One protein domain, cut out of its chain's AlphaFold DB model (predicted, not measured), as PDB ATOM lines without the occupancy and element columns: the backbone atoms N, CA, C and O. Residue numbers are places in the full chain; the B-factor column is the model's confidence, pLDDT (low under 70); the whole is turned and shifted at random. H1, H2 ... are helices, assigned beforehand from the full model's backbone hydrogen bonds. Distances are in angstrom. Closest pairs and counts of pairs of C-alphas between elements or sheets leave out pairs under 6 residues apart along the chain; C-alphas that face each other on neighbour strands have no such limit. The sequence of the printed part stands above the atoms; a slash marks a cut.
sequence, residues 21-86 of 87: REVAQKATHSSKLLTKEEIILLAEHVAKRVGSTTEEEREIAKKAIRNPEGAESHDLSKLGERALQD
ATOM      1  N   ARG A  21     336.206-173.183 116.063       87.12
ATOM      2  CA  ARG A  21     337.271-172.343 116.634       87.12
ATOM      3  C   ARG A  21     338.598-173.071 116.845       87.12
ATOM      4  O   ARG A  21     339.643-172.444 116.712       87.12
ATOM      5  N   GLU A  22     338.575-174.347 117.212       87.81
ATOM      6  CA  GLU A  22     339.790-175.151 117.391       87.81
ATOM      7  C   GLU A  22     340.415-175.470 116.036       87.81
ATOM      8  O   GLU A  22     341.611-175.269 115.849       87.81
ATOM      9  N   VAL A  23     339.591-175.869 115.062       90.50
ATOM     10  CA  VAL A  23     340.027-176.085 113.676       90.50
ATOM     11  C   VAL A  23     340.628-174.805 113.091       90.50
ATOM     12  O   VAL A  23     341.705-174.837 112.499       90.50
ATOM     13  N   ALA A  24     339.981-173.665 113.320       91.25
ATOM     14  CA  ALA A  24     340.453-172.366 112.867       91.25
ATOM     15  C   ALA A  24     341.782-171.954 113.530       91.25
ATOM     16  O   ALA A  24     342.707-171.545 112.835       91.25
ATOM     17  N   GLN A  25     341.934-172.151 114.847       90.50
ATOM     18  CA  GLN A  25     343.213-171.934 115.542       90.50
ATOM     19  C   GLN A  25     344.322-172.847 115.016       90.50
ATOM     20  O   GLN A  25     345.442-172.387 114.780       90.50
ATOM     21  N   LYS A  26     344.022-174.132 114.790       90.81
ATOM     22  CA  LYS A  26     344.971-175.068 114.175       90.81
ATOM     23  C   LYS A  26     345.360-174.589 112.781       90.81
ATOM     24  O   LYS A  26     346.532-174.667 112.439       90.81
ATOM     25  N   ALA A  27     344.440-174.031 111.999       90.94
ATOM     26  CA  ALA A  27     344.747-173.544 110.656       90.94
ATOM     27  C   ALA A  27     345.669-172.315 110.665       90.94
ATOM     28  O   ALA A  27     346.552-172.201 109.814       90.94
ATOM     29  N   THR A  28     345.541-171.442 111.665       90.62
ATOM     30  CA  THR A  28     346.422-170.277 111.839       90.62
ATOM     31  C   THR A  28     347.804-170.651 112.387       90.62
ATOM     32  O   THR A  28     348.811-170.134 111.910       90.62
ATOM     33  N   HIS A  29     347.890-171.559 113.364       87.75
ATOM     34  CA  HIS A  29     349.146-171.825 114.089       87.75
ATOM     35  C   HIS A  29     349.852-173.127 113.700       87.75
ATOM     36  O   HIS A  29     351.047-173.291 113.938       87.75
ATOM     37  N   SER A  30     349.126-174.103 113.167       86.69
ATOM     38  CA  SER A  30     349.616-175.464 112.938       86.69
ATOM     39  C   SER A  30     348.912-176.109 111.745       86.69
ATOM     40  O   SER A  30     348.411-177.229 111.833       86.69
ATOM     41  N   SER A  31     348.886-175.405 110.607       84.50
ATOM     42  CA  SER A  31     348.145-175.812 109.401       84.50
ATOM     43  C   SER A  31     348.511-177.208 108.882       84.50
ATOM     44  O   SER A  31     347.664-177.911 108.343       84.50
ATOM     45  N   LYS A  32     349.749-177.655 109.116       83.31
ATOM     46  CA  LYS A  32     350.244-178.999 108.766       83.31
ATOM     47  C   LYS A  32     349.626-180.136 109.590       83.31
ATOM     48  O   LYS A  32     349.785-181.294 109.224       83.31
ATOM     49  N   LEU A  33     348.990-179.817 110.717       85.44
ATOM     50  CA  LEU A  33     348.327-180.780 111.598       85.44
ATOM     51  C   LEU A  33     346.832-180.916 111.301       85.44
ATOM     52  O   LEU A  33     346.165-181.702 111.977       85.44
ATOM     53  N   LEU A  34     346.284-180.143 110.352       85.69
ATOM     54  CA  LEU A  34     344.903-180.354 109.946       85.69
ATOM     55  C   LEU A  34     344.772-181.648 109.157       85.69
ATOM     56  O   LEU A  34     345.530-181.936 108.230       85.69
ATOM     57  N   THR A  35     343.735-182.392 109.501       89.94
ATOM     58  CA  THR A  35     343.235-183.489 108.683       89.94
ATOM     59  C   THR A  35     342.460-182.955 107.479       89.94
ATOM     60  O   THR A  35     341.976-181.822 107.470       89.94
ATOM     61  N   LYS A  36     342.287-183.795 106.455       89.69
ATOM     62  CA  LYS A  36     341.491-183.446 105.266       89.69
ATOM     63  C   LYS A  36     340.069-183.021 105.642       89.69
ATOM     64  O   LYS A  36     339.553-182.061 105.083       89.69
ATOM     65  N   GLU A  37     339.464-183.718 106.601       89.56
ATOM     66  CA  GLU A  37     338.116-183.432 107.102       89.56
ATOM     67  C   GLU A  37     338.048-182.066 107.790       89.56
ATOM     68  O   GLU A  37     337.147-181.285 107.501       89.56
ATOM     69  N   GLU A  38     339.034-181.730 108.629       90.56
ATOM     70  CA  GLU A  38     339.128-180.409 109.264       90.56
ATOM     71  C   GLU A  38     339.319-179.286 108.231       90.56
ATOM     72  O   GLU A  38     338.703-178.227 108.357       90.56
ATOM     73  N   ILE A  39     340.123-179.515 107.184       91.44
ATOM     74  CA  ILE A  39     340.320-178.548 106.088       91.44
ATOM     75  C   ILE A  39     339.009-178.312 105.339       91.44
ATOM     76  O   ILE A  39     338.629-177.161 105.121       91.44
ATOM     77  N   ILE A  40     338.306-179.385 104.966       91.94
ATOM     78  CA  ILE A  40     337.015-179.295 104.272       91.94
ATOM     79  C   ILE A  40     336.005-178.559 105.153       91.94
ATOM     80  O   ILE A  40     335.360-177.630 104.681       91.94
ATOM     81  N   LEU A  41     335.909-178.916 106.432       91.06
ATOM     82  CA  LEU A  41     334.970-178.315 107.376       91.06
ATOM     83  C   LEU A  41     335.218-176.809 107.556       91.06
ATOM     84  O   LEU A  41     334.272-176.020 107.503       91.06
ATOM     85  N   LEU A  42     336.482-176.399 107.702       90.69
ATOM     86  CA  LEU A  42     336.876-174.990 107.767       90.69
ATOM     87  C   LEU A  42     336.531-174.246 106.474       90.69
ATOM     88  O   LEU A  42     335.946-173.162 106.496       90.69
ATOM     89  N   ALA A  43     336.874-174.836 105.334       92.31
ATOM     90  CA  ALA A  43     336.644-174.231 104.037       92.31
ATOM     91  C   ALA A  43     335.145-174.117 103.719       92.31
ATOM     92  O   ALA A  43     334.679-173.061 103.300       92.31
ATOM     93  N   GLU A  44     334.346-175.147 103.992       91.56
ATOM     94  CA  GLU A  44     332.892-175.090 103.867       91.56
ATOM     95  C   GLU A  44     332.284-174.011 104.759       91.56
ATOM     96  O   GLU A  44     331.381-173.295 104.326       91.56
ATOM     97  N   HIS A  45     332.780-173.872 105.987       89.44
ATOM     98  CA  HIS A  45     332.320-172.840 106.904       89.44
ATOM     99  C   HIS A  45     332.543-171.439 106.336       89.44
ATOM    100  O   HIS A  45     331.619-170.627 106.322       89.44
ATOM    101  N   VAL A  46     333.735-171.172 105.802       88.94
ATOM    102  CA  VAL A  46     334.075-169.887 105.182       88.94
ATOM    103  C   VAL A  46     333.322-169.675 103.859       88.94
ATOM    104  O   VAL A  46     332.847-168.572 103.589       88.94
ATOM    105  N   ALA A  47     333.124-170.726 103.056       88.44
ATOM    106  CA  ALA A  47     332.417-170.658 101.774       88.44
ATOM    107  C   ALA A  47     330.899-170.440 101.910       88.44
ATOM    108  O   ALA A  47     330.289-169.830 101.026       88.44
ATOM    109  N   LYS A  48     330.286-170.949 102.991       85.25
ATOM    110  CA  LYS A  48     328.848-170.798 103.294       85.25
ATOM    111  C   LYS A  48     328.501-169.412 103.852       85.25
ATOM    112  O   LYS A  48     327.329-169.041 103.860       85.25
ATOM    113  N   ARG A  49     329.492-168.631 104.291       77.75
ATOM    114  CA  ARG A  49     329.300-167.257 104.772       77.75
ATOM    115  C   ARG A  49     329.001-166.330 103.600       77.75
ATOM    116  O   ARG A  49     329.834-166.119 102.723       77.75
ATOM    117  N   VAL A  50     327.806-165.751 103.609       59.78
ATOM    118  CA  VAL A  50     327.378-164.751 102.628       59.78
ATOM    119  C   VAL A  50     327.506-163.369 103.268       59.78
ATOM    120  O   VAL A  50     326.920-163.124 104.317       59.78
ATOM    121  N   GLY A  51     328.280-162.470 102.654       67.38
ATOM    122  CA  GLY A  51     328.320-161.041 103.003       67.38
ATOM    123  C   GLY A  51     329.501-160.568 103.857       67.38
ATOM    124  O   GLY A  51     329.786-159.376 103.853       67.38
ATOM    125  N   SER A  52     330.220-161.459 104.544       69.31
ATOM    126  CA  SER A  52     331.378-161.065 105.371       69.31
ATOM    127  C   SER A  52     332.715-161.632 104.891       69.31
ATOM    128  O   SER A  52     333.759-161.252 105.405       69.31
ATOM    129  N   THR A  53     332.688-162.533 103.915       76.56
ATOM    130  CA  THR A  53     333.876-163.144 103.316       76.56
ATOM    131  C   THR A  53     334.165-162.483 101.978       76.56
ATOM    132  O   THR A  53     333.249-162.298 101.173       76.56
ATOM    133  N   THR A  54     335.424-162.141 101.732       84.56
ATOM    134  CA  THR A  54     335.858-161.601 100.441       84.56
ATOM    135  C   THR A  54     335.789-162.671  99.348       84.56
ATOM    136  O   THR A  54     335.749-163.875  99.619       84.56
ATOM    137  N   GLU A  55     335.771-162.238  98.085       85.94
ATOM    138  CA  GLU A  55     335.788-163.165  96.948       85.94
ATOM    139  C   GLU A  55     337.058-164.030  96.936       85.94
ATOM    140  O   GLU A  55     336.968-165.232  96.702       85.94
ATOM    141  N   GLU A  56     338.211-163.458  97.299       86.19
ATOM    142  CA  GLU A  56     339.481-164.187  97.418       86.19
ATOM    143  C   GLU A  56     339.389-165.336  98.432       86.19
ATOM    144  O   GLU A  56     339.698-166.483  98.114       86.19
ATOM    145  N   GLU A  57     338.898-165.067  99.641       87.50
ATOM    146  CA  GLU A  57     338.730-166.086 100.684       87.50
ATOM    147  C   GLU A  57     337.737-167.176 100.273       87.50
ATOM    148  O   GLU A  57     337.915-168.352 100.598       87.50
ATOM    149  N   ARG A  58     336.697-166.805  99.520       87.94
ATOM    150  CA  ARG A  58     335.719-167.756  98.996       87.94
ATOM    151  C   ARG A  58     336.326-168.667  97.931       87.94
ATOM    152  O   ARG A  58     336.031-169.862  97.924       87.94
ATOM    153  N   GLU A  59     337.160-168.134  97.046       90.75
ATOM    154  CA  GLU A  59     337.882-168.926  96.046       90.75
ATOM    155  C   GLU A  59     338.901-169.863  96.709       90.75
ATOM    156  O   GLU A  59     338.950-171.050  96.374       90.75
ATOM    157  N   ILE A  60     339.633-169.378  97.718       91.00
ATOM    158  CA  ILE A  60     340.533-170.202  98.537       91.00
ATOM    159  C   ILE A  60     339.755-171.343  99.205       91.00
ATOM    160  O   ILE A  60     340.159-172.504  99.120       91.00
ATOM    161  N   ALA A  61     338.603-171.044  99.807       91.94
ATOM    162  CA  ALA A  61     337.749-172.045 100.429       91.94
ATOM    163  C   ALA A  61     337.270-173.102  99.419       91.94
ATOM    164  O   ALA A  61     337.404-174.301  99.654       91.94
ATOM    165  N   LYS A  62     336.782-172.695  98.241       91.75
ATOM    166  CA  LYS A  62     336.391-173.644  97.181       91.75
ATOM    167  C   LYS A  62     337.558-174.530  96.740       91.75
ATOM    168  O   LYS A  62     337.371-175.731  96.530       91.75
ATOM    169  N   LYS A  63     338.759-173.960  96.608       92.25
ATOM    170  CA  LYS A  63     339.976-174.702  96.259       92.25
ATOM    171  C   LYS A  63     340.331-175.722  97.343       92.25
ATOM    172  O   LYS A  63     340.597-176.869  96.998       92.25
ATOM    173  N   ALA A  64     340.264-175.337  98.616       91.12
ATOM    174  CA  ALA A  64     340.525-176.218  99.754       91.12
ATOM    175  C   ALA A  64     339.480-177.342  99.894       91.12
ATOM    176  O   ALA A  64     339.841-178.460 100.239       91.12
ATOM    177  N   ILE A  65     338.209-177.101  99.546       92.00
ATOM    178  CA  ILE A  65     337.179-178.159  99.476       92.00
ATOM    179  C   ILE A  65     337.509-179.165  98.366       92.00
ATOM    180  O   ILE A  65     337.375-180.373  98.553       92.00
ATOM    181  N   ARG A  66     337.935-178.678  97.192       91.81
ATOM    182  CA  ARG A  66     338.231-179.527  96.029       91.81
ATOM    183  C   ARG A  66     339.547-180.295  96.173       91.81
ATOM    184  O   ARG A  66     339.653-181.410  95.671       91.81
ATOM    185  N   ASN A  67     340.549-179.684  96.798       91.25
ATOM    186  CA  ASN A  67     341.863-180.270  97.028       91.25
ATOM    187  C   ASN A  67     342.382-179.903  98.431       91.25
ATOM    188  O   ASN A  67     343.236-179.021  98.552       91.25
ATOM    189  N   PRO A  68     341.892-180.575  99.486       88.00
ATOM    190  CA  PRO A  68     342.321-180.299 100.855       88.00
ATOM    191  C   PRO A  68     343.789-180.677 101.094       88.00
ATOM    192  O   PRO A  68     344.457-180.046 101.900       88.00
ATOM    193  N   GLU A  69     344.323-181.666 100.372       86.38
ATOM    194  CA  GLU A  69     345.722-182.104 100.508       86.38
ATOM    195  C   GLU A  69     346.725-181.144  99.865       86.38
ATOM    196  O   GLU A  69     347.878-181.094 100.279       86.38
ATOM    197  N   GLY A  70     346.293-180.389  98.853       87.06
ATOM    198  CA  GLY A  70     347.086-179.337  98.216       87.06
ATOM    199  C   GLY A  70     346.697-177.931  98.665       87.06
ATOM    200  O   GLY A  70     346.933-176.976  97.923       87.06
ATOM    201  N   ALA A  71     346.043-177.800  99.822       88.38
ATOM    202  CA  ALA A  71     345.784-176.506 100.429       88.38
ATOM    203  C   ALA A  71     347.079-175.966 101.056       88.38
ATOM    204  O   ALA A  71     347.700-176.611 101.901       88.38
ATOM    205  N   GLU A  72     347.488-174.773 100.634       90.69
ATOM    206  CA  GLU A  72     348.711-174.142 101.123       90.69
ATOM    207  C   GLU A  72     348.543-173.682 102.575       90.69
ATOM    208  O   GLU A  72     347.477-173.211 102.978       90.69
ATOM    209  N   SER A  73     349.616-173.736 103.368       89.31
ATOM    210  CA  SER A  73     349.585-173.300 104.772       89.31
ATOM    211  C   SER A  73     349.075-171.867 104.938       89.31
ATOM    212  O   SER A  73     348.314-171.602 105.862       89.31
ATOM    213  N   HIS A  74     349.462-170.965 104.034       90.06
ATOM    214  CA  HIS A  74     349.026-169.569 104.034       90.06
ATOM    215  C   HIS A  74     347.521-169.422 103.751       90.06
ATOM    216  O   HIS A  74     346.835-168.648 104.416       90.06
ATOM    217  N   ASP A  75     347.001-170.204 102.805       91.06
ATOM    218  CA  ASP A  75     345.581-170.237 102.455       91.06
ATOM    219  C   ASP A  75     344.745-170.755 103.636       91.06
ATOM    220  O   ASP A  75     343.735-170.157 104.004       91.06
ATOM    221  N   LEU A  76     345.210-171.823 104.292       91.19
ATOM    222  CA  LEU A  76     344.578-172.368 105.493       91.19
ATOM    223  C   LEU A  76     344.592-171.365 106.649       91.19
ATOM    224  O   LEU A  76     343.574-171.203 107.320       91.19
ATOM    225  N   SER A  77     345.704-170.657 106.867       92.25
ATOM    226  CA  SER A  77     345.785-169.630 107.908       92.25
ATOM    227  C   SER A  77     344.795-168.494 107.676       92.25
ATOM    228  O   SER A  77     344.079-168.153 108.614       92.25
ATOM    229  N   LYS A  78     344.650-168.006 106.434       91.56
ATOM    230  CA  LYS A  78     343.623-167.014 106.075       91.56
ATOM    231  C   LYS A  78     342.209-167.504 106.392       91.56
ATOM    232  O   LYS A  78     341.435-166.791 107.030       91.56
ATOM    233  N   LEU A  79     341.872-168.737 105.996       90.50
ATOM    234  CA  LEU A  79     340.567-169.337 106.310       90.50
ATOM    235  C   LEU A  79     340.352-169.469 107.828       90.50
ATOM    236  O   LEU A  79     339.250-169.222 108.317       90.50
ATOM    237  N   GLY A  80     341.404-169.822 108.572       91.12
ATOM    238  CA  GLY A  80     341.398-169.904 110.031       91.12
ATOM    239  C   GLY A  80     341.140-168.554 110.692       91.12
ATOM    240  O   GLY A  80     340.207-168.417 111.477       91.12
ATOM    241  N   GLU A  81     341.899-167.522 110.329       90.75
ATOM    242  CA  GLU A  81     341.706-166.162 110.843       90.75
ATOM    243  C   GLU A  81     340.288-165.659 110.568       90.75
ATOM    244  O   GLU A  81     339.624-165.129 111.463       90.75
ATOM    245  N   ARG A  82     339.782-165.903 109.356       89.19
ATOM    246  CA  ARG A  82     338.420-165.539 108.969       89.19
ATOM    247  C   ARG A  82     337.366-166.261 109.806       89.19
ATOM    248  O   ARG A  82     336.405-165.634 110.246       89.19
ATOM    249  N   ALA A  83     337.552-167.553 110.063       88.06
ATOM    250  CA  ALA A  83     336.662-168.331 110.918       88.06
ATOM    251  C   ALA A  83     336.734-167.910 112.402       88.06
ATOM    252  O   ALA A  83     335.743-168.052 113.116       88.06
ATOM    253  N   LEU A  84     337.858-167.355 112.876       86.75
ATOM    254  CA  LEU A  84     337.994-166.812 114.240       86.75
ATOM    255  C   LEU A  84     337.380-165.420 114.416       86.75
ATOM    256  O   LEU A  84     336.950-165.078 115.521       86.75
ATOM    257  N   GLN A  85     337.358-164.620 113.348       83.19
ATOM    258  CA  GLN A  85     336.693-163.314 113.316       83.19
ATOM    259  C   GLN A  85     335.170-163.424 113.297       83.19
ATOM    260  O   GLN A  85     334.477-162.424 113.493       83.19
ATOM    261  N   ASP A  86     334.649-164.626 113.075       68.62
ATOM    262  CA  ASP A  86     333.235-164.871 113.194       68.62
ATOM    263  C   ASP A  86     332.788-164.863 114.663       68.62
ATOM    264  O   ASP A  86     333.278-165.634 115.500       68.62
TER     265      ASP A  86
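AT A GLANCE: This is residues 21 to 86 of the 87 residues of an uncharacterized protein of Gluconobacter morbifer G707 (UniProt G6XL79). Two pairs of helices are packed crosswise into a compact, rounded body: the helical hairpin of H2 and H3 makes one pair, H1 and H4 the other, and H4 reaches the three other helices. The loop from residue 49 to 54 makes the turn of the hairpin. The printed part has 66 residues with four named helices, H1 to H4 along the chain, and no named strand; the class is all helix. The whole is compact, with a radius of gyration of the C-alphas of 10.0 A and spans of 29 by 22 by 17 A.

HOW THE PARTS SIT: H2, residues 36 to 48, is a hub that touches three helices. H3, residues 55 to 66, touches it closest at the C-alphas of Ala 43 and Ala 61, 4.4 A apart; they form a hairpin, opposite ways at a shallow tilt of 34 degrees, only just short of steep. H4, residues 73 to 84, is also a hub; it touches H2 at a steep tilt of 55 degrees, the same way, the closest C-alphas being those of Val 46 and Ala 83, 6.5 A apart. With residues 75 to 79 alone it touches residues 57 to 61 of H3, closest at the C-alphas of Ile 60 and Asp 75, 6.4 A. H1, residues 21 to 29, touches H4 at the C-alphas of Ala 24 and Gly 80, 3.9 A, opposite ways at 36 degrees, only just steep. H1 touches H2 at its residues 38 to 42 alone, about perpendicular at 74 degrees, closest at the C-alphas of Val 23 and Glu 38, 6.2 A. H1 and H3 are apart. In H1, H2, H3 and H4 every O i to N i+4 pair is within hydrogen-bond range.

IN THESE COORDINATES: H2 is 18.0 A long, H3 16.6 A, H4 16.3 A and H1 12.2 A. H1 begins at C-alpha 21 (337.271, -172.343, 116.634), and H4 ends at C-alpha 84 (337.994, -166.812, 114.240).

THE WHOLE: The C-alphas of Leu 33 and Gly 51, the two farthest apart, are 29.4 A apart. The printed part has no cut, and its three links are short. The model's pLDDT is under 70 at residues 50 to 52 and 86.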